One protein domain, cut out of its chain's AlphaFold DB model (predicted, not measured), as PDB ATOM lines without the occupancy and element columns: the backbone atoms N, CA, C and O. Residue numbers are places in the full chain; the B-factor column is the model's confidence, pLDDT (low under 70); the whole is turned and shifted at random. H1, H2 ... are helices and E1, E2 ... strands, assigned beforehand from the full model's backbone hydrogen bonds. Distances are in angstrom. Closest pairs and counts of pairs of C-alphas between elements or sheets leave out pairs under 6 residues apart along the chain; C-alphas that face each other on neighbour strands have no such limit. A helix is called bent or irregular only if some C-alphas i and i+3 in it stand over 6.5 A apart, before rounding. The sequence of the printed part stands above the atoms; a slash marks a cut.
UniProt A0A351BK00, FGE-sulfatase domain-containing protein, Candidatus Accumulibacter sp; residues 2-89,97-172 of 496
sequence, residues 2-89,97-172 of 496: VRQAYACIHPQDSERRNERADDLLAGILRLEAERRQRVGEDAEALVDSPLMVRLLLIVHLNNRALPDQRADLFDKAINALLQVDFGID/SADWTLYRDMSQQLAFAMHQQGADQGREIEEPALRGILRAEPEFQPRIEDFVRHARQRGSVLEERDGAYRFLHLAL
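AT A GLANCE: This is residues 2 to 89 and 97 to 172 of the 496 residues of the protein "FGE-sulfatase domain-containing protein" of Candidatus Accumulibacter sp (UniProt A0A351BK00). Look first at the small hairpin of strands E1 and E2: with H5, H7 and H8 gathered on one side of it, it makes one lobe, and residues 116 to 121, of which 118 to 121 belong to the short H6, stick out from that lobe. H4 bridges from there to a second lobe, where H3 lies between H4 and the hairpin of H1 and the long H2. The printed part has 164 residues, with eight named helices followed by two named strands, E1 and E2, antiparallel; the class is mostly helix. It is only just compact, close to loose, with a radius of gyration of the C-alphas of 17.9 A and spans of 47 by 40 by 30 A.

IN THESE COORDINATES: Find C-alpha 158 at (33.862, 23.746, 22.936), where E1 begins; it runs to residue 161, and E2 takes residues 164 to 167. Before them come H8, residues 141 to 154, 20.7 A long, H7, residues 127 to 135, H6, residues 118 to 121, and H5, residues 99 to 115, 24.3 A long. H8 is irregular: C-alphas 142 and 145 are 7.5 A apart. H4 takes residues 70 to 87, 23.8 A, and H3 residues 50 to 62, 18.7 A. H1, residues 2 to 9, begins at C-alpha 2, (55.784, 32.053, 20.478). H2, residues 14 to 39, runs 37.1 A to C-alpha 39 at (51.951, 27.809, -3.855).

HOW THE PARTS SIT: In the hairpin E1 and E2, look for N 159 and O 166, 2.8 A apart and within hydrogen-bond range. The closest C-alphas of H8 and E1, Arg 152 and Glu 160, are 5.4 A apart. H5 and E2 are near each other. H7 touches H5, closest at C-alphas 134 and 106, 6.7 A, at a steep tilt of 63 degrees. H7 and H8 form a helical hairpin, closest at C-alphas 135 and 141, 5.5 A. H4 is the hub: it touches H5 at C-alphas 86 and 100, 5.8 A, and H3 at C-alphas 77 and 59, 5.5 A; it only just touches H8, with 3 pairs of C-alphas within 8 A, closest 85 and 154, 6.6 A. H3 is close to H1 and H2 but not clearly touching. H1 and H2 form a helical hairpin, closest at C-alphas 3 and 21, 5.5 A. Every O i to N i+4 pair is within hydrogen-bond range in H1, H3, H4, H5 and H7, against 21 of 22 in H2 and 8 of 10 in H8; H6 is too short for one.

THE WHOLE: The C-alphas farthest apart, Glu 15 and Ala 136, are 51.4 A apart. Residues 90 to 96 are not printed; C-alphas 89 and 97 are 10.9 A apart across this cut. Of the links printed whole, none is long. Confidence under 70 includes residues 84 to 89 and 97 to 99.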
ATOM      1  N   VAL A   2      55.145  33.338  20.085       88.62
ATOM      2  CA  VAL A   2      55.784  32.053  20.478       88.62
ATOM      3  C   VAL A   2      56.720  32.189  21.688       88.62
ATOM      4  O   VAL A   2      56.535  31.511  22.694       88.62
ATOM      5  N   ARG A   3      57.671  33.136  21.646       91.44
ATOM      6  CA  ARG A   3      58.593  33.387  22.771       91.44
ATOM      7  C   ARG A   3      57.877  33.773  24.072       91.44
ATOM      8  O   ARG A   3      58.304  33.359  25.143       91.44
ATOM      9  N   GLN A   4      56.787  34.540  23.986       89.19
ATOM     10  CA  GLN A   4      55.991  34.926  25.159       89.19
ATOM     11  C   GLN A   4      55.274  33.711  25.758       89.19
ATOM     12  O   GLN A   4      55.277  33.550  26.972       89.19
ATOM     13  N   ALA A   5      54.726  32.825  24.922       86.88
ATOM     14  CA  ALA A   5      54.078  31.606  25.393       86.88
ATOM     15  C   ALA A   5      55.057  30.704  26.161       86.88
ATOM     16  O   ALA A   5      54.762  30.320  27.290       86.88
ATOM     17  N   TYR A   6      56.257  30.441  25.624       89.38
ATOM     18  CA  TYR A   6      57.260  29.659  26.359       89.38
ATOM     19  C   TYR A   6      57.789  30.368  27.604       89.38
ATOM     20  O   TYR A   6      58.144  29.692  28.565       89.38
ATOM     21  N   ALA A   7      57.812  31.705  27.636       88.62
ATOM     22  CA  ALA A   7      58.136  32.439  28.858       88.62
ATOM     23  C   ALA A   7      57.120  32.191  29.979       88.62
ATOM     24  O   ALA A   7      57.517  32.108  31.137       88.62
ATOM     25  N   CYS A   8      55.840  32.010  29.642       87.38
ATOM     26  CA  CYS A   8      54.813  31.628  30.608       87.38
ATOM     27  C   CYS A   8      54.878  30.140  30.989       87.38
ATOM     28  O   CYS A   8      54.645  29.803  32.144       87.38
ATOM     29  N   ILE A   9      55.195  29.251  30.039       85.19
ATOM     30  CA  ILE A   9      55.246  27.791  30.262       85.19
ATOM     31  C   ILE A   9      56.491  27.383  31.068       85.19
ATOM     32  O   ILE A   9      56.428  26.499  31.921       85.19
ATOM     33  N   HIS A  10      57.628  28.034  30.818       86.38
ATOM     34  CA  HIS A  10      58.910  27.784  31.478       86.38
ATOM     35  C   HIS A  10      59.449  29.082  32.111       86.38
ATOM     36  O   HIS A  10      60.442  29.640  31.639       86.38
ATOM     37  N   PRO A  11      58.811  29.592  33.185       85.75
ATOM     38  CA  PRO A  11      59.168  30.888  33.764       85.75
ATOM     39  C   PRO A  11      60.536  30.884  34.456       85.75
ATOM     40  O   PRO A  11      61.175  31.930  34.540       85.75
ATOM     41  N   GLN A  12      60.992  29.722  34.936       91.56
ATOM     42  CA  GLN A  12      62.230  29.593  35.717       91.56
ATOM     43  C   GLN A  12      63.376  28.884  34.980       91.56
ATOM     44  O   GLN A  12      64.497  28.881  35.472       91.56
ATOM     45  N   ASP A  13      63.124  28.322  33.795       91.31
ATOM     46  CA  ASP A  13      64.116  27.569  33.018       91.31
ATOM     47  C   ASP A  13      64.391  28.291  31.694       91.31
ATOM     48  O   ASP A  13      63.709  28.096  30.683       91.31
ATOM     49  N   SER A  14      65.363  29.207  31.731       89.62
ATOM     50  CA  SER A  14      65.656  30.080  30.593       89.62
ATOM     51  C   SER A  14      66.285  29.348  29.407       89.62
ATOM     52  O   SER A  14      66.035  29.751  28.270       89.62
ATOM     53  N   GLU A  15      67.042  28.274  29.655       91.06
ATOM     54  CA  GLU A  15      67.661  27.467  28.600       91.06
ATOM     55  C   GLU A  15      66.589  26.675  27.855       91.06
ATOM     56  O   GLU A  15      66.420  26.862  26.649       91.06
ATOM     57  N   ARG A  16      65.767  25.904  28.579       86.81
ATOM     58  CA  ARG A  16      64.682  25.116  27.981       86.81
ATOM     59  C   ARG A  16      63.640  25.988  27.291       86.81
ATOM     60  O   ARG A  16      63.117  25.613  26.241       86.81
ATOM     61  N   ARG A  17      63.326  27.159  27.858       90.19
ATOM     62  CA  ARG A  17      62.445  28.153  27.229       90.19
ATOM     63  C   ARG A  17      62.972  28.579  25.863       90.19
ATOM     64  O   ARG A  17      62.196  28.622  24.910       90.19
ATOM     65  N   ASN A  18      64.249  28.954  25.791       90.06
ATOM     66  CA  ASN A  18      64.847  29.459  24.561       90.06
ATOM     67  C   ASN A  18      64.958  28.340  23.522       90.06
ATOM     68  O   ASN A  18      64.491  28.529  22.406       90.06
ATOM     69  N   GLU A  19      65.445  27.163  23.922       91.38
ATOM     70  CA  GLU A  19      65.545  25.981  23.059       91.38
ATOM     71  C   GLU A  19      64.190  25.626  22.427       91.38
ATOM     72  O   GLU A  19      64.070  25.527  21.207       91.38
ATOM     73  N   ARG A  20      63.132  25.505  23.241       88.06
ATOM     74  CA  ARG A  20      61.788  25.154  22.755       88.06
ATOM     75  C   ARG A  20      61.174  26.232  21.867       88.06
ATOM     76  O   ARG A  20      60.518  25.902  20.880       88.06
ATOM     77  N   ALA A  21      61.370  27.505  22.208       90.19
ATOM     78  CA  ALA A  21      60.871  28.609  21.398       90.19
ATOM     79  C   ALA A  21      61.583  28.688  20.043       90.19
ATOM     80  O   ALA A  21      60.921  28.911  19.029       90.19
ATOM     81  N   ASP A  22      62.904  28.506  20.025       90.81
ATOM     82  CA  ASP A  22      63.710  28.546  18.807       90.81
ATOM     83  C   ASP A  22      63.403  27.349  17.901       90.81
ATOM     84  O   ASP A  22      63.249  27.534  16.694       90.81
ATOM     85  N   ASP A  23      63.206  26.156  18.469       89.25
ATOM     86  CA  ASP A  23      62.792  24.967  17.720       89.25
ATOM     87  C   ASP A  23      61.431  25.163  17.029       89.25
ATOM     88  O   ASP A  23      61.309  24.955  15.817       89.25
ATOM     89  N   LEU A  24      60.419  25.661  17.757       89.31
ATOM     90  CA  LEU A  24      59.105  25.939  17.168       89.31
ATOM     91  C   LEU A  24      59.181  27.027  16.087       89.31
ATOM     92  O   LEU A  24      58.591  26.877  15.018       89.31
ATOM     93  N   LEU A  25      59.917  28.117  16.331       90.75
ATOM     94  CA  LEU A  25      60.091  29.188  15.345       90.75
ATOM     95  C   LEU A  25      60.800  28.690  14.082       90.75
ATOM     96  O   LEU A  25      60.360  29.001  12.976       90.75
ATOM     97  N   ALA A  26      61.858  27.891  14.231       88.62
ATOM     98  CA  ALA A  26      62.563  27.296  13.104       88.62
ATOM     99  C   ALA A  26      61.648  26.349  12.314       88.62
ATOM    100  O   ALA A  26      61.668  26.354  11.085       88.62
ATOM    101  N   GLY A  27      60.812  25.575  13.007       86.81
ATOM    102  CA  GLY A  27      59.804  24.727  12.384       86.81
ATOM    103  C   GLY A  27      58.757  25.512  11.588       86.81
ATOM    104  O   GLY A  27      58.486  25.156  10.443       86.81
ATOM    105  N   ILE A  28      58.230  26.610  12.142       88.19
ATOM    106  CA  ILE A  28      57.285  27.499  11.443       88.19
ATOM    107  C   ILE A  28      57.929  28.087  10.186       88.19
ATOM    108  O   ILE A  28      57.336  28.035   9.114       88.19
ATOM    109  N   LEU A  29      59.158  28.602  10.290       88.31
ATOM    110  CA  LEU A  29      59.863  29.186   9.147       88.31
ATOM    111  C   LEU A  29      60.092  28.170   8.023       88.31
ATOM    112  O   LEU A  29      59.895  28.512   6.858       88.31
ATOM    113  N   ARG A  30      60.469  26.927   8.362       86.56
ATOM    114  CA  ARG A  30      60.604  25.842   7.376       86.56
ATOM    115  C   ARG A  30      59.276  25.548   6.689       86.56
ATOM    116  O   ARG A  30      59.225  25.509   5.465       86.56
ATOM    117  N   LEU A  31      58.204  25.404   7.465       83.06
ATOM    118  CA  LEU A  31      56.875  25.120   6.939       83.06
ATOM    119  C   LEU A  31      56.366  26.232   5.999       83.06
ATOM    120  O   LEU A  31      55.864  25.936   4.914       83.06
ATOM    121  N   GLU A  32      56.539  27.503   6.368       85.56
ATOM    122  CA  GLU A  32      56.149  28.635   5.517       85.56
ATOM    123  C   GLU A  32      56.980  28.708   4.233       85.56
ATOM    124  O   GLU A  32      56.430  28.929   3.154       85.56
ATOM    125  N   ALA A  33      58.295  28.488   4.323       84.44
ATOM    126  CA  ALA A  33      59.177  28.487   3.157       84.44
ATOM    127  C   ALA A  33      58.806  27.368   2.170       84.44
ATOM    128  O   ALA A  33      58.658  27.613   0.973       84.44
ATOM    129  N   GLU A  34      58.567  26.153   2.670       80.69
ATOM    130  CA  GLU A  34      58.112  25.029   1.845       80.69
ATOM    131  C   GLU A  34      56.727  25.269   1.229       80.69
ATOM    132  O   GLU A  34      56.417  24.741   0.156       80.69
ATOM    133  N   ARG A  35      55.855  26.037   1.894       79.69
ATOM    134  CA  ARG A  35      54.550  26.412   1.339       79.69
ATOM    135  C   ARG A  35      54.696  27.455   0.233       79.69
ATOM    136  O   ARG A  35      54.102  27.259  -0.827       79.69
ATOM    137  N   ARG A  36      55.515  28.492   0.434       82.81
ATOM    138  CA  ARG A  36      55.805  29.510  -0.593       82.81
ATOM    139  C   ARG A  36      56.409  28.902  -1.850       82.81
ATOM    140  O   ARG A  36      55.925  29.160  -2.944       82.81
ATOM    141  N   GLN A  37      57.348  27.970  -1.705       78.50
ATOM    142  CA  GLN A  37      57.930  27.278  -2.857       78.50
ATOM    143  C   GLN A  37      56.887  26.510  -3.698       78.50
ATOM    144  O   GLN A  37      57.057  26.347  -4.903       78.50
ATOM    145  N   ARG A  38      55.809  26.014  -3.075       72.75
ATOM    146  CA  ARG A  38      54.771  25.209  -3.747       72.75
ATOM    147  C   ARG A  38      53.613  26.027  -4.303       72.75
ATOM    148  O   ARG A  38      53.085  25.682  -5.353       72.75
ATOM    149  N   VAL A  39      53.165  27.032  -3.555       70.25
ATOM    150  CA  VAL A  39      51.951  27.809  -3.855       70.25
ATOM    151  C   VAL A  39      52.289  29.132  -4.558       70.25
ATOM    152  O   VAL A  39      51.441  29.689  -5.254       70.25
ATOM    153  N   GLY A  40      53.529  29.603  -4.414       68.69
ATOM    154  CA  GLY A  40      54.033  30.891  -4.888       68.69
ATOM    155  C   GLY A  40      54.606  31.720  -3.734       68.69
ATOM    156  O   GLY A  40      54.153  31.594  -2.595       68.69
ATOM    157  N   GLU A  41      55.590  32.573  -4.026       68.38
ATOM    158  CA  GLU A  41      56.234  33.444  -3.026       68.38
ATOM    159  C   GLU A  41      55.231  34.365  -2.308       68.38
ATOM    160  O   GLU A  41      55.363  34.601  -1.110       68.38
ATOM    161  N   ASP A  42      54.164  34.775  -2.999       63.97
ATOM    162  CA  ASP A  42      53.103  35.638  -2.461       63.97
ATOM    163  C   ASP A  42      51.976  34.869  -1.742       63.97
ATOM    164  O   ASP A  42      50.895  35.407  -1.492       63.97
ATOM    165  N   ALA A  43      52.176  33.582  -1.438       66.94
ATOM    166  CA  ALA A  43      51.182  32.803  -0.711       66.94
ATOM    167  C   ALA A  43      50.959  33.377   0.700       66.94
ATOM    168  O   ALA A  43      51.910  33.551   1.463       66.94
ATOM    169  N   GLU A  44      49.692  33.607   1.068       71.06
ATOM    170  CA  GLU A  44      49.314  34.022   2.427       71.06
ATOM    171  C   GLU A  44      49.919  33.069   3.462       71.06
ATOM    172  O   GLU A  44      49.875  31.851   3.276       71.06
ATOM    173  N   ALA A  45      50.500  33.612   4.535       76.00
ATOM    174  CA  ALA A  45      51.157  32.804   5.557       76.00
ATOM    175  C   ALA A  45      50.172  31.804   6.174       76.00
ATOM    176  O   ALA A  45      49.026  32.145   6.460       76.00
ATOM    177  N   LEU A  46      50.617  30.569   6.408       75.25
ATOM    178  CA  LEU A  46      49.796  29.602   7.129       75.25
ATOM    179  C   LEU A  46      49.591  30.030   8.593       75.25
ATOM    180  O   LEU A  46      48.524  29.840   9.173       75.25
ATOM    181  N   VAL A  47      50.638  30.574   9.203       81.69
ATOM    182  CA  VAL A  47      50.671  31.063  10.579       81.69
ATOM    183  C   VAL A  47      50.478  32.576  10.573       81.69
ATOM    184  O   VAL A  47      51.384  33.347  10.888       81.69
ATOM    185  N   ASP A  48      49.280  33.003  10.200       81.25
ATOM    186  CA  ASP A  48      48.888  34.412  10.084       81.25
ATOM    187  C   ASP A  48      48.111  34.940  11.302       81.25
ATOM    188  O   ASP A  48      47.940  36.148  11.471       81.25
ATOM    189  N   SER A  49      47.654  34.041  12.176       81.06
ATOM    190  CA  SER A  49      46.720  34.362  13.250       81.06
ATOM    191  C   SER A  49      47.184  33.861  14.622       81.06
ATOM    192  O   SER A  49      47.848  32.822  14.744       81.06
ATOM    193  N   PRO A  50      46.783  34.554  15.707       83.00
ATOM    194  CA  PRO A  50      47.023  34.099  17.072       83.00
ATOM    195  C   PRO A  50      46.534  32.674  17.353       83.00
ATOM    196  O   PRO A  50      47.164  31.957  18.135       83.00
ATOM    197  N   LEU A  51      45.440  32.249  16.707       82.56
ATOM    198  CA  LEU A  51      44.939  30.882  16.804       82.56
ATOM    199  C   LEU A  51      45.964  29.886  16.273       82.56
ATOM    200  O   LEU A  51      46.289  28.939  16.980       82.56
ATOM    201  N   MET A  52      46.478  30.084  15.058       82.69
ATOM    202  CA  MET A  52      47.423  29.147  14.446       82.69
ATOM    203  C   MET A  52      48.683  29.002  15.296       82.69
ATOM    204  O   MET A  52      49.142  27.887  15.532       82.69
ATOM    205  N   VAL A  53      49.175  30.109  15.863       85.69
ATOM    206  CA  VAL A  53      50.274  30.078  16.838       85.69
ATOM    207  C   VAL A  53      49.901  29.252  18.072       85.69
ATOM    208  O   VAL A  53      50.700  28.433  18.519       85.69
ATOM    209  N   ARG A  54      48.692  29.431  18.621       84.81
ATOM    210  CA  ARG A  54      48.202  28.650  19.769       84.81
ATOM    211  C   ARG A  54      48.089  27.157  19.443       84.81
ATOM    212  O   ARG A  54      48.528  26.347  20.251       84.81
ATOM    213  N   LEU A  55      47.540  26.787  18.286       84.25
ATOM    214  CA  LEU A  55      47.407  25.388  17.862       84.25
ATOM    215  C   LEU A  55      48.776  24.739  17.652       84.25
ATOM    216  O   LEU A  55      49.007  23.631  18.124       84.25
ATOM    217  N   LEU A  56      49.713  25.452  17.023       86.00
ATOM    218  CA  LEU A  56      51.088  24.983  16.858       86.00
ATOM    219  C   LEU A  56      51.809  24.817  18.196       86.00
ATOM    220  O   LEU A  56      52.527  23.839  18.366       86.00
ATOM    221  N   LEU A  57      51.587  25.719  19.157       85.81
ATOM    222  CA  LEU A  57      52.099  25.569  20.521       85.81
ATOM    223  C   LEU A  57      51.530  24.314  21.195       85.81
ATOM    224  O   LEU A  57      52.294  23.532  21.752       85.81
ATOM    225  N   ILE A  58      50.214  24.090  21.114       82.88
ATOM    226  CA  ILE A  58      49.561  22.888  21.664       82.88
ATOM    227  C   ILE A  58      50.163  21.621  21.046       82.88
ATOM    228  O   ILE A  58      50.500  20.680  21.764       82.88
ATOM    229  N   VAL A  59      50.337  21.604  19.723       83.25
ATOM    230  CA  VAL A  59      50.928  20.459  19.027       83.25
ATOM    231  C   VAL A  59      52.402  20.292  19.382       83.25
ATOM    232  O   VAL A  59      52.804  19.168  19.628       83.25
ATOM    233  N   HIS A  60      53.203  21.353  19.487       85.19
ATOM    234  CA  HIS A  60      54.629  21.255  19.837       85.19
ATOM    235  C   HIS A  60      54.879  20.789  21.274       85.19
ATOM    236  O   HIS A  60      55.856  20.092  21.555       85.19
ATOM    237  N   LEU A  61      53.989  21.153  22.200       78.44
ATOM    238  CA  LEU A  61      54.070  20.684  23.581       78.44
ATOM    239  C   LEU A  61      53.829  19.174  23.686       78.44
ATOM    240  O   LEU A  61      54.483  18.518  24.496       78.44
ATOM    241  N   ASN A  62      52.945  18.629  22.846       71.75
ATOM    242  CA  ASN A  62      52.520  17.228  22.909       71.75
ATOM    243  C   ASN A  62      53.220  16.314  21.884       71.75
ATOM    244  O   ASN A  62      53.402  15.128  22.144       71.75
ATOM    245  N   ASN A  63      53.662  16.853  20.746       65.19
ATOM    246  CA  ASN A  63      54.274  16.136  19.627       65.19
ATOM    247  C   ASN A  63      55.639  16.737  19.267       65.19
ATOM    248  O   ASN A  63      55.834  17.948  19.283       65.19
ATOM    249  N   ARG A  64      56.594  15.883  18.876       59.34
ATOM    250  CA  ARG A  64      57.963  16.309  18.512       59.34
ATOM    251  C   ARG A  64      58.117  16.812  17.073       59.34
ATOM    252  O   ARG A  64      59.181  17.310  16.732       59.34
ATOM    253  N   ALA A  65      57.098  16.656  16.228       68.50
ATOM    254  CA  ALA A  65      57.147  17.041  14.819       68.50
ATOM    255  C   ALA A  65      55.970  17.952  14.469       68.50
ATOM    256  O   ALA A  65      54.822  17.655  14.820       68.50
ATOM    257  N   LEU A  66      56.267  19.049  13.770       72.12
ATOM    258  CA  LEU A  66      55.232  19.937  13.262       72.12
ATOM    259  C   LEU A  66      54.468  19.278  12.104       72.12
ATOM    260  O   LEU A  66      55.061  18.516  11.344       72.12
ATOM    261  N   PRO A  67      53.160  19.544  11.981       74.56
ATOM    262  CA  PRO A  67      52.336  19.068  10.872       74.56
ATOM    263  C   PRO A  67      52.786  19.645   9.530       74.56
ATOM    264  O   PRO A  67      53.119  20.824   9.466       74.56
ATOM    265  N   ASP A  68      52.687  18.863   8.454       68.31
ATOM    266  CA  ASP A  68      53.034  19.320   7.096       68.31
ATOM    267  C   ASP A  68      51.884  20.074   6.396       68.31
ATOM    268  O   ASP A  68      52.079  20.726   5.365       68.31
ATOM    269  N   GLN A  69      50.653  19.950   6.916       75.06
ATOM    270  CA  GLN A  69      49.426  20.501   6.329       75.06
ATOM    271  C   GLN A  69      48.423  20.948   7.406       75.06
ATOM    272  O   GLN A  69      48.429  20.454   8.535       75.06
ATOM    273  N   ARG A  70      47.504  21.847   7.025       83.81
ATOM    274  CA  ARG A  70      46.453  22.422   7.892       83.81
ATOM    275  C   ARG A  70      45.596  21.378   8.588       83.81
ATOM    276  O   ARG A  70      45.429  21.435   9.799       83.81
ATOM    277  N   ALA A  71      45.075  20.422   7.826       87.06
ATOM    278  CA  ALA A  71      44.202  19.388   8.366       87.06
ATOM    279  C   ALA A  71      44.911  18.529   9.431       87.06
ATOM    280  O   ALA A  71      44.317  18.242  10.462       87.06
ATOM    281  N   ASP A  72      46.190  18.192   9.235       85.75
ATOM    282  CA  ASP A  72      46.985  17.447  10.226       85.75
ATOM    283  C   ASP A  72      47.247  18.281  11.494       85.75
ATOM    284  O   ASP A  72      47.190  17.765  12.610       85.75
ATOM    285  N   LEU A  73      47.458  19.598  11.356       87.06
ATOM    286  CA  LEU A  73      47.550  20.498  12.510       87.06
ATOM    287  C   LEU A  73      46.261  20.518  13.321       87.06
ATOM    288  O   LEU A  73      46.322  20.399  14.544       87.06
ATOM    289  N   PHE A  74      45.114  20.672  12.661       89.56
ATOM    290  CA  PHE A  74      43.831  20.679  13.352       89.56
ATOM    291  C   PHE A  74      43.530  19.328  14.003       89.56
ATOM    292  O   PHE A  74      43.119  19.319  15.161       89.56
ATOM    293  N   ASP A  75      43.814  18.207  13.333       89.31
ATOM    294  CA  ASP A  75      43.633  16.873  13.915       89.31
ATOM    295  C   ASP A  75      44.480  16.700  15.182       89.31
ATOM    296  O   ASP A  75      43.960  16.419  16.263       89.31
ATOM    297  N   LYS A  76      45.790  16.963  15.089       87.19
ATOM    298  CA  LYS A  76      46.710  16.868  16.229       87.19
ATOM    299  C   LYS A  76      46.335  17.825  17.356       87.19
ATOM    300  O   LYS A  76      46.427  17.440  18.520       87.19
ATOM    301  N   ALA A  77      45.914  19.047  17.036       86.88
ATOM    302  CA  ALA A  77      45.512  20.024  18.039       86.88
ATOM    303  C   ALA A  77      44.223  19.602  18.753       86.88
ATOM    304  O   ALA A  77      44.180  19.651  19.978       86.88
ATOM    305  N   ILE A  78      43.202  19.132  18.032       88.88
ATOM    306  CA  ILE A  78      41.965  18.627  18.642       88.88
ATOM    307  C   ILE A  78      42.251  17.400  19.498       88.88
ATOM    308  O   ILE A  78      41.786  17.339  20.633       88.88
ATOM    309  N   ASN A  79      43.059  16.460  19.007       86.44
ATOM    310  CA  ASN A  79      43.438  15.278  19.777       86.44
ATOM    311  C   ASN A  79      44.161  15.677  21.073       86.44
ATOM    312  O   ASN A  79      43.820  15.177  22.140       86.44
ATOM    313  N   ALA A  80      45.090  16.632  21.008       83.00
ATOM    314  CA  ALA A  80      45.771  17.177  22.178       83.00
ATOM    315  C   ALA A  80      44.818  17.864  23.172       83.00
ATOM    316  O   ALA A  80      44.893  17.607  24.372       83.00
ATOM    317  N   LEU A  81      43.919  18.724  22.686       82.75
ATOM    318  CA  LEU A  81      42.945  19.431  23.521       82.75
ATOM    319  C   LEU A  81      41.992  18.448  24.215       82.75
ATOM    320  O   LEU A  81      41.780  18.544  25.422       82.75
ATOM    321  N   LEU A  82      41.489  17.451  23.482       82.12
ATOM    322  CA  LEU A  82      40.609  16.426  24.035       82.12
ATOM    323  C   LEU A  82      41.341  15.491  25.007       82.12
ATOM    324  O   LEU A  82      40.772  15.103  26.020       82.12
ATOM    325  N   GLN A  83      42.602  15.133  24.755       75.38
ATOM    326  CA  GLN A  83      43.375  14.311  25.692       75.38
ATOM    327  C   GLN A  83      43.644  15.031  27.016       75.38
ATOM    328  O   GLN A  83      43.582  14.401  28.070       75.38
ATOM    329  N   VAL A  84      43.898  16.341  26.992       69.56
ATOM    330  CA  VAL A  84      44.053  17.134  28.223       69.56
ATOM    331  C   VAL A  84      42.732  17.215  28.991       69.56
ATOM    332  O   VAL A  84      42.711  17.045  30.210       69.56
ATOM    333  N   ASP A  85      41.621  17.432  28.291       63.38
ATOM    334  CA  ASP A  85      40.328  17.620  28.947       63.38
ATOM    335  C   ASP A  85      39.690  16.318  29.435       63.38
ATOM    336  O   ASP A  85      39.055  16.324  30.493       63.38
ATOM    337  N   PHE A  86      39.885  15.226  28.690       61.66
ATOM    338  CA  PHE A  86      39.154  13.966  28.846       61.66
ATOM    339  C   PHE A  86      40.044  12.723  29.023       61.66
ATOM    340  O   PHE A  86      39.526  11.660  29.356       61.66
ATOM    341  N   GLY A  87      41.355  12.818  28.773       52.00
ATOM    342  CA  GLY A  87      42.274  11.671  28.718       52.00
ATOM    343  C   GLY A  87      43.276  11.552  29.872       52.00
ATOM    344  O   GLY A  87      43.824  10.467  30.059       52.00
ATOM    345  N   ILE A  88      43.537  12.610  30.651       49.91
ATOM    346  CA  ILE A  88      44.543  12.574  31.729       49.91
ATOM    347  C   ILE A  88      44.011  13.247  33.000       49.91
ATOM    348  O   ILE A  88      44.036  14.469  33.137       49.91
ATOM    349  N   ASP A  89      43.593  12.432  33.971       44.03
ATOM    350  CA  ASP A  89      43.538  12.847  35.372       44.03
ATOM    351  C   ASP A  89      44.854  12.436  36.050       44.03
ATOM    352  O   ASP A  89      45.076  11.263  36.343       44.03
ATOM    353  N   SER A  97      41.856   5.499  28.805       45.00
ATOM    354  CA  SER A  97      42.526   5.440  27.502       45.00
ATOM    355  C   SER A  97      41.562   5.328  26.300       45.00
ATOM    356  O   SER A  97      42.039   5.293  25.167       45.00
ATOM    357  N   ALA A  98      40.237   5.276  26.504       51.91
ATOM    358  CA  ALA A  98      39.255   4.947  25.459       51.91
ATOM    359  C   ALA A  98      38.173   6.016  25.167       51.91
ATOM    360  O   ALA A  98      37.525   5.922  24.129       51.91
ATOM    361  N   ASP A  99      37.964   7.037  26.011       69.31
ATOM    362  CA  ASP A  99      36.774   7.909  25.869       69.31
ATOM    363  C   ASP A  99      36.988   9.163  25.000       69.31
ATOM    364  O   ASP A  99      36.034   9.707  24.445       69.31
ATOM    365  N   TRP A 100      38.225   9.637  24.819       77.62
ATOM    366  CA  TRP A 100      38.479  10.865  24.045       77.62
ATOM    367  C   TRP A 100      38.142  10.720  22.553       77.62
ATOM    368  O   TRP A 100      37.749  11.701  21.921       77.62
ATOM    369  N   THR A 101      38.231   9.509  21.989       84.25
ATOM    370  CA  THR A 101      37.793   9.235  20.611       84.25
ATOM    371  C   THR A 101      36.283   9.394  20.473       84.25
ATOM    372  O   THR A 101      35.835  10.024  19.520       84.25
ATOM    373  N   LEU A 102      35.515   8.925  21.466       88.62
ATOM    374  CA  LEU A 102      34.064   9.103  21.522       88.62
ATOM    375  C   LEU A 102      33.697  10.588  21.649       88.62
ATOM    376  O   LEU A 102      32.834  11.070  20.924       88.62
ATOM    377  N   TYR A 103      34.400  11.357  22.487       88.88
ATOM    378  CA  TYR A 103      34.179  12.806  22.582       88.88
ATOM    379  C   TYR A 103      34.532  13.557  21.294       88.88
ATOM    380  O   TYR A 103      33.883  14.551  20.954       88.88
ATOM    381  N   ARG A 104      35.524  13.079  20.536       91.50
ATOM    382  CA  ARG A 104      35.831  13.600  19.198       91.50
ATOM    383  C   ARG A 104      34.694  13.311  18.215       91.50
ATOM    384  O   ARG A 104      34.337  14.187  17.428       91.50
ATOM    385  N   ASP A 105      34.098  12.122  18.291       93.50
ATOM    386  CA  ASP A 105      32.950  11.720  17.468       93.50
ATOM    387  C   ASP A 105      31.680  12.518  17.822       93.50
ATOM    388  O   ASP A 105      30.983  13.019  16.939       93.50
ATOM    389  N   MET A 106      31.450  12.781  19.110       94.62
ATOM    390  CA  MET A 106      30.406  13.704  19.570       94.62
ATOM    391  C   MET A 106      30.652  15.135  19.062       94.62
ATOM    392  O   MET A 106      29.732  15.799  18.581       94.62
ATOM    393  N   SER A 107      31.903  15.605  19.116       95.06
ATOM    394  CA  SER A 107      32.279  16.950  18.663       95.06
ATOM    395  C   SER A 107      32.081  17.128  17.157       95.06
ATOM    396  O   SER A 107      31.590  18.173  16.736       95.06
ATOM    397  N   GLN A 108      32.407  16.125  16.333       96.25
ATOM    398  CA  GLN A 108      32.166  16.211  14.886       96.25
ATOM    399  C   GLN A 108      30.679  16.164  14.524       96.25
ATOM    400  O   GLN A 108      30.267  16.890  13.619       96.25
ATOM    401  N   GLN A 109      29.870  15.375  15.247       96.81
ATOM    402  CA  GLN A 109      28.417  15.334  15.054       96.81
ATOM    403  C   GLN A 109      27.820  16.721  15.295       96.81
ATOM    404  O   GLN A 109      27.051  17.240  14.484       96.81
ATOM    405  N   LEU A 110      28.226  17.342  16.405       96.94
ATOM    406  CA  LEU A 110      27.792  18.677  16.778       96.94
ATOM    407  C   LEU A 110      28.271  19.726  15.767       96.94
ATOM    408  O   LEU A 110      27.466  20.530  15.304       96.94
ATOM    409  N   ALA A 111      29.548  19.684  15.376       97.75
ATOM    410  CA  ALA A 111      30.120  20.605  14.397       97.75
ATOM    411  C   ALA A 111      29.363  20.565  13.069       97.75
ATOM    412  O   ALA A 111      28.989  21.617  12.550       97.75
ATOM    413  N   PHE A 112      29.085  19.366  12.550       98.00
ATOM    414  CA  PHE A 112      28.328  19.186  11.317       98.00
ATOM    415  C   PHE A 112      26.892  19.701  11.435       98.00
ATOM    416  O   PHE A 112      26.436  20.451  10.572       98.00
ATOM    417  N   ALA A 113      26.186  19.353  12.513       97.50
ATOM    418  CA  ALA A 113      24.815  19.798  12.741       97.50
ATOM    419  C   ALA A 113      24.706  21.327  12.884       97.50
ATOM    420  O   ALA A 113      23.807  21.932  12.301       97.50
ATOM    421  N   MET A 114      25.641  21.958  13.601       97.50
ATOM    422  CA  MET A 114      25.725  23.416  13.707       97.50
ATOM    423  C   MET A 114      26.037  24.045  12.347       97.50
ATOM    424  O   MET A 114      25.326  24.937  11.896       97.50
ATOM    425  N   HIS A 115      27.057  23.551  11.642       97.50
ATOM    426  CA  HIS A 115      27.514  24.153  10.388       97.50
ATOM    427  C   HIS A 115      26.450  24.103   9.278       97.50
ATOM    428  O   HIS A 115      26.385  25.010   8.447       97.50
ATOM    429  N   GLN A 116      25.564  23.099   9.300       96.38
ATOM    430  CA  GLN A 116      24.411  23.007   8.399       96.38
ATOM    431  C   GLN A 116      23.389  24.144   8.553       96.38
ATOM    432  O   GLN A 116      22.659  24.410   7.601       96.38
ATOM    433  N   GLN A 117      23.359  24.843   9.691       95.25
ATOM    434  CA  GLN A 117      22.471  25.995   9.905       95.25
ATOM    435  C   GLN A 117      22.952  27.270   9.184       95.25
ATOM    436  O   GLN A 117      22.278  28.300   9.219       95.25
ATOM    437  N   GLY A 118      24.110  27.217   8.513       93.81
ATOM    438  CA  GLY A 118      24.686  28.334   7.765       93.81
ATOM    439  C   GLY A 118      25.470  29.319   8.633       93.81
ATOM    440  O   GLY A 118      25.582  29.162   9.847       93.81
ATOM    441  N   ALA A 119      26.035  30.351   8.003       88.25
ATOM    442  CA  ALA A 119      26.988  31.261   8.647       88.25
ATOM    443  C   ALA A 119      26.407  32.085   9.813       88.25
ATOM    444  O   ALA A 119      27.160  32.445  10.722       88.25
ATOM    445  N   ASP A 120      25.100  32.369   9.778       87.81
ATOM    446  CA  ASP A 120      24.418  33.223  10.759       87.81
ATOM    447  C   ASP A 120      24.040  32.461  12.035       87.81
ATOM    448  O   ASP A 120      24.216  32.976  13.135       87.81
ATOM    449  N   GLN A 121      23.534  31.230  11.898       90.00
ATOM    450  CA  GLN A 121      23.024  30.427  13.020       90.00
ATOM    451  C   GLN A 121      23.967  29.291  13.421       90.00
ATOM    452  O   GLN A 121      23.853  28.743  14.509       90.00
ATOM    453  N   GLY A 122      24.921  28.924  12.567       91.62
ATOM    454  CA  GLY A 122      25.758  27.746  12.763       91.62
ATOM    455  C   GLY A 122      26.965  27.937  13.672       91.62
ATOM    456  O   GLY A 122      27.816  27.053  13.711       91.62
ATOM    457  N   ARG A 123      27.088  29.076  14.359       92.31
ATOM    458  CA  ARG A 123      28.244  29.391  15.219       92.31
ATOM    459  C   ARG A 123      28.005  29.090  16.691       92.31
ATOM    460  O   ARG A 123      28.967  28.834  17.406       92.31
ATOM    461  N   GLU A 124      26.753  29.126  17.132       94.62
ATOM    462  CA  GLU A 124      26.367  28.951  18.531       94.62
ATOM    463  C   GLU A 124      25.142  28.034  18.607       94.62
ATOM    464  O   GLU A 124      24.351  27.957  17.666       94.62
ATOM    465  N   ILE A 125      25.004  27.292  19.704       95.44
ATOM    466  CA  ILE A 125      23.893  26.366  19.912       95.44
ATOM    467  C   ILE A 125      23.466  26.320  21.377       95.44
ATOM    468  O   ILE A 125      24.284  26.162  22.278       95.44
ATOM    469  N   GLU A 126      22.162  26.397  21.617       95.44
ATOM    470  CA  GLU A 126      21.586  26.263  22.956       95.44
ATOM    471  C   GLU A 126      21.691  24.826  23.479       95.44
ATOM    472  O   GLU A 126      21.532  23.852  22.731       95.44
ATOM    473  N   GLU A 127      21.876  24.668  24.791       94.50
ATOM    474  CA  GLU A 127      22.052  23.348  25.408       94.50
ATOM    475  C   GLU A 127      20.966  22.315  25.064       94.50
ATOM    476  O   GLU A 127      21.312  21.159  24.787       94.50
ATOM    477  N   PRO A 128      19.658  22.658  25.061       95.25
ATOM    478  CA  PRO A 128      18.622  21.689  24.723       95.25
ATOM    479  C   PRO A 128      18.776  21.140  23.300       95.25
ATOM    480  O   PRO A 128      18.576  19.944  23.086       95.25
ATOM    481  N   ALA A 129      19.175  21.988  22.345       95.88
ATOM    482  CA  ALA A 129      19.405  21.591  20.959       95.88
ATOM    483  C   ALA A 129      20.680  20.744  20.826       95.88
ATOM    484  O   ALA A 129      20.643  19.693  20.186       95.88
ATOM    485  N   LEU A 130      21.766  21.130  21.507       95.19
ATOM    486  CA  LEU A 130      23.005  20.345  21.584       95.19
ATOM    487  C   LEU A 130      22.729  18.930  22.106       95.19
ATOM    488  O   LEU A 130      23.105  17.939  21.479       95.19
ATOM    489  N   ARG A 131      22.018  18.820  23.234       96.06
ATOM    490  CA  ARG A 131      21.628  17.529  23.821       96.06
ATOM    491  C   ARG A 131      20.718  16.739  22.886       96.06
ATOM    492  O   ARG A 131      20.838  15.520  22.824       96.06
ATOM    493  N   GLY A 132      19.817  17.416  22.174       96.75
ATOM    494  CA  GLY A 132      18.950  16.806  21.167       96.75
ATOM    495  C   GLY A 132      19.740  16.134  20.044       96.75
ATOM    496  O   GLY A 132      19.478  14.974  19.741       96.75
ATOM    497  N   ILE A 133      20.745  16.825  19.495       96.44
ATOM    498  CA  ILE A 133      21.622  16.296  18.438       96.44
ATOM    499  C   ILE A 133      22.384  15.064  18.929       96.44
ATOM    500  O   ILE A 133      22.383  14.037  18.260       96.44
ATOM    501  N   LEU A 134      23.008  15.142  20.108       95.94
ATOM    502  CA  LEU A 134      23.827  14.041  20.618       95.94
ATOM    503  C   LEU A 134      22.997  12.816  21.031       95.94
ATOM    504  O   LEU A 134      23.473  11.697  20.904       95.94
ATOM    505  N   ARG A 135      21.751  12.998  21.497       96.56
ATOM    506  CA  ARG A 135      20.860  11.880  21.866       96.56
ATOM    507  C   ARG A 135      20.418  11.028  20.680       96.56
ATOM    508  O   ARG A 135      19.994   9.894  20.908       96.56
ATOM    509  N   ALA A 136      20.484  11.568  19.462       94.19
ATOM    510  CA  ALA A 136      20.126  10.840  18.251       94.19
ATOM    511  C   ALA A 136      21.007   9.598  18.043       94.19
ATOM    512  O   ALA A 136      20.522   8.605  17.510       94.19
ATOM    513  N   GLU A 137      22.248   9.627  18.536       93.69
ATOM    514  CA  GLU A 137      23.180   8.503  18.485       93.69
ATOM    515  C   GLU A 137      23.183   7.738  19.821       93.69
ATOM    516  O   GLU A 137      23.599   8.287  20.851       93.69
ATOM    517  N   PRO A 138      22.737   6.465  19.854       93.38
ATOM    518  CA  PRO A 138      22.646   5.687  21.090       93.38
ATOM    519  C   PRO A 138      23.978   5.551  21.836       93.38
ATOM    520  O   PRO A 138      23.998   5.572  23.067       93.38
ATOM    521  N   GLU A 139      25.090   5.463  21.103       91.81
ATOM    522  CA  GLU A 139      26.441   5.320  21.662       91.81
ATOM    523  C   GLU A 139      26.892   6.556  22.453       91.81
ATOM    524  O   GLU A 139      27.679   6.440  23.392       91.81
ATOM    525  N   PHE A 140      26.369   7.741  22.122       94.06
ATOM    526  CA  PHE A 140      26.739   8.984  22.798       94.06
ATOM    527  C   PHE A 140      25.998   9.155  24.122       94.06
ATOM    528  O   PHE A 140      26.536   9.772  25.042       94.06
ATOM    529  N   GLN A 141      24.785   8.599  24.246       93.31
ATOM    530  CA  GLN A 141      23.880   8.837  25.376       93.31
ATOM    531  C   GLN A 141      24.525   8.673  26.764       93.31
ATOM    532  O   GLN A 141      24.325   9.568  27.591       93.31
ATOM    533  N   PRO A 142      25.338   7.630  27.040       91.56
ATOM    534  CA  PRO A 142      25.967   7.458  28.350       91.56
ATOM    535  C   PRO A 142      26.960   8.567  28.719       91.56
ATOM    536  O   PRO A 142      27.248   8.752  29.897       91.56
ATOM    537  N   ARG A 143      27.494   9.297  27.731       89.81
ATOM    538  CA  ARG A 143      28.558  10.297  27.906       89.81
ATOM    539  C   ARG A 143      28.110  11.738  27.677       89.81
ATOM    540  O   ARG A 143      28.916  12.645  27.860       89.81
ATOM    541  N   ILE A 144      26.841  11.985  27.329       91.56
ATOM    542  CA  ILE A 144      26.328  13.348  27.074       91.56
ATOM    543  C   ILE A 144      26.504  14.250  28.298       91.56
ATOM    544  O   ILE A 144      26.954  15.384  28.156       91.56
ATOM    545  N   GLU A 145      26.169  13.764  29.497       89.88
ATOM    546  CA  GLU A 145      26.291  14.579  30.713       89.88
ATOM    547  C   GLU A 145      27.743  14.944  31.018       89.88
ATOM    548  O   GLU A 145      28.025  16.082  31.392       89.88
ATOM    549  N   ASP A 146      28.665  13.999  30.833       86.81
ATOM    550  CA  ASP A 146      30.089  14.248  31.037       86.81
ATOM    551  C   ASP A 146      30.613  15.230  29.983       86.81
ATOM    552  O   ASP A 146      31.254  16.217  30.340       86.81
ATOM    553  N   PHE A 147      30.255  15.048  28.708       87.75
ATOM    554  CA  PHE A 147      30.631  15.959  27.624       87.75
ATOM    555  C   PHE A 147      30.190  17.406  27.893       87.75
ATOM    556  O   PHE A 147      31.008  18.325  27.834       87.75
ATOM    557  N   VAL A 148      28.918  17.615  28.254       88.88
ATOM    558  CA  VAL A 148      28.374  18.948  28.570       88.88
ATOM    559  C   VAL A 148      29.045  19.537  29.815       88.88
ATOM    560  O   VAL A 148      29.396  20.719  29.833       88.88
ATOM    561  N   ARG A 149      29.280  18.723  30.853       85.62
ATOM    562  CA  ARG A 149      29.984  19.162  32.069       85.62
ATOM    563  C   ARG A 149      31.403  19.638  31.752       85.62
ATOM    564  O   ARG A 149      31.802  20.694  32.237       85.62
ATOM    565  N   HIS A 150      32.145  18.894  30.937       80.25
ATOM    566  CA  HIS A 150      33.512  19.248  30.556       80.25
ATOM    567  C   HIS A 150      33.572  20.506  29.685       80.25
ATOM    568  O   HIS A 150      34.417  21.367  29.941       80.25
ATOM    569  N   ALA A 151      32.643  20.668  28.736       83.38
ATOM    570  CA  ALA A 151      32.543  21.880  27.920       83.38
ATOM    571  C   ALA A 151      32.372  23.151  28.776       83.38
ATOM    572  O   ALA A 151      33.003  24.168  28.495       83.38
ATOM    573  N   ARG A 152      31.602  23.078  29.874       82.94
ATOM    574  CA  ARG A 152      31.450  24.191  30.833       82.94
ATOM    575  C   ARG A 152      32.688  24.440  31.700       82.94
ATOM    576  O   ARG A 152      32.938  25.569  32.103       82.94
ATOM    577  N   GLN A 153      33.425  23.389  32.064       74.06
ATOM    578  CA  GLN A 153      34.486  23.471  33.078       74.06
ATOM    579  C   GLN A 153      35.879  23.773  32.514       74.06
ATOM    580  O   GLN A 153      36.683  24.382  33.220       74.06
ATOM    581  N   ARG A 154      36.202  23.300  31.302       66.75
ATOM    582  CA  ARG A 154      37.580  23.331  30.768       66.75
ATOM    583  C   ARG A 154      37.733  23.999  29.398       66.75
ATOM    584  O   ARG A 154      38.832  24.447  29.089       66.75
ATOM    585  N   GLY A 155      36.653  24.172  28.630       60.59
ATOM    586  CA  GLY A 155      36.607  25.098  27.489       60.59
ATOM    587  C   GLY A 155      37.677  24.903  26.397       60.59
ATOM    588  O   GLY A 155      38.142  25.897  25.838       60.59
ATOM    589  N   SER A 156      38.146  23.676  26.118       70.50
ATOM    590  CA  SER A 156      39.268  23.478  25.181       70.50
ATOM    591  C   SER A 156      38.864  23.501  23.701       70.50
ATOM    592  O   SER A 156      39.430  24.267  22.923       70.50
ATOM    593  N   VAL A 157      37.895  22.676  23.300       83.38
ATOM    594  CA  VAL A 157      37.378  22.591  21.919       83.38
ATOM    595  C   VAL A 157      36.035  23.308  21.800       83.38
ATOM    596  O   VAL A 157      35.805  24.033  20.831       83.38
ATOM    597  N   LEU A 158      35.176  23.129  22.804       88.94
ATOM    598  CA  LEU A 158      33.862  23.746  22.936       88.94
ATOM    599  C   LEU A 158      33.849  24.584  24.216       88.94
ATOM    600  O   LEU A 158      34.310  24.108  25.252       88.94
ATOM    601  N   GLU A 159      33.318  25.797  24.145       88.50
ATOM    602  CA  GLU A 159      33.113  26.678  25.294       88.50
ATOM    603  C   GLU A 159      31.627  27.007  25.460       88.50
ATOM    604  O   GLU A 159      30.875  27.056  24.483       88.50
ATOM    605  N   GLU A 160      31.216  27.219  26.708       90.62
ATOM    606  CA  GLU A 160      29.890  27.717  27.064       90.62
ATOM    607  C   GLU A 160      29.973  29.213  27.380       90.62
ATOM    608  O   GLU A 160      30.907  29.675  28.041       90.62
ATOM    609  N   ARG A 161      29.004  29.970  26.869       85.38
ATOM    610  CA  ARG A 161      28.859  31.402  27.087       85.38
ATOM    611  C   ARG A 161      27.379  31.770  27.103       85.38
ATOM    612  O   ARG A 161      26.688  31.599  26.105       85.38
ATOM    613  N   ASP A 162      26.931  32.360  28.207       85.25
ATOM    614  CA  ASP A 162      25.575  32.897  28.375       85.25
ATOM    615  C   ASP A 162      24.451  31.865  28.098       85.25
ATOM    616  O   ASP A 162      23.355  32.227  27.676       85.25
ATOM    617  N   GLY A 163      24.701  30.575  28.353       84.75
ATOM    618  CA  GLY A 163      23.779  29.456  28.108       84.75
ATOM    619  C   GLY A 163      23.934  28.781  26.740       84.75
ATOM    620  O   GLY A 163      23.424  27.672  26.545       84.75
ATOM    621  N   ALA A 164      24.689  29.397  25.827       91.62
ATOM    622  CA  ALA A 164      24.968  28.885  24.494       91.62
ATOM    623  C   ALA A 164      26.364  28.255  24.408       91.62
ATOM    624  O   ALA A 164      27.313  28.664  25.074       91.62
ATOM    625  N   TYR A 165      26.507  27.256  23.543       93.88
ATOM    626  CA  TYR A 165      27.758  26.551  23.291       93.88
ATOM    627  C   TYR A 165      28.298  26.914  21.919       93.88
ATOM    628  O   TYR A 165      27.548  27.019  20.948       93.88
ATOM    629  N   ARG A 166      29.617  27.040  21.817       93.38
ATOM    630  CA  ARG A 166      30.302  27.285  20.546       93.38
ATOM    631  C   ARG A 166      31.683  26.671  20.533       93.38
ATOM    632  O   ARG A 166      32.301  26.476  21.576       93.38
ATOM    633  N   PHE A 167      32.189  26.384  19.341       92.56
ATOM    634  CA  PHE A 167      33.585  25.989  19.210       92.56
ATOM    635  C   PHE A 167      34.479  27.179  19.549       92.56
ATOM    636  O   PHE A 167      34.213  28.298  19.110       92.56
ATOM    637  N   LEU A 168      35.566  26.923  20.281       87.56
ATOM    638  CA  LEU A 168      36.540  27.946  20.676       87.56
ATOM    639  C   LEU A 168      37.032  28.761  19.466       87.56
ATOM    640  O   LEU A 168      37.341  29.947  19.573       87.56
ATOM    641  N   HIS A 169      37.104  28.112  18.302       87.56
ATOM    642  CA  HIS A 169      37.347  28.778  17.035       87.56
ATOM    643  C   HIS A 169      36.594  28.107  15.885       87.56
ATOM    644  O   HIS A 169      36.508  26.880  15.831       87.56
ATOM    645  N   LEU A 170      36.140  28.908  14.914       90.38
ATOM    646  CA  LEU A 170      35.433  28.421  13.724       90.38
ATOM    647  C   LEU A 170      36.251  27.375  12.949       90.38
ATOM    648  O   LEU A 170      35.723  26.334  12.594       90.38
ATOM    649  N   ALA A 171      37.557  27.591  12.794       89.88
ATOM    650  CA  ALA A 171      38.462  26.626  12.163       89.88
ATOM    651  C   ALA A 171      38.426  25.210  12.785       89.88
ATOM    652  O   ALA A 171      38.577  24.222  12.069       89.88
ATOM    653  N   LEU A 172      38.193  25.084  14.102       91.94
ATOM    654  CA  LEU A 172      38.024  23.770  14.741       91.94
ATOM    655  C   LEU A 172      36.699  23.127  14.323       91.94
ATOM    656  O   LEU A 172      36.664  21.934  14.031       91.94
TER     657      LEU A 172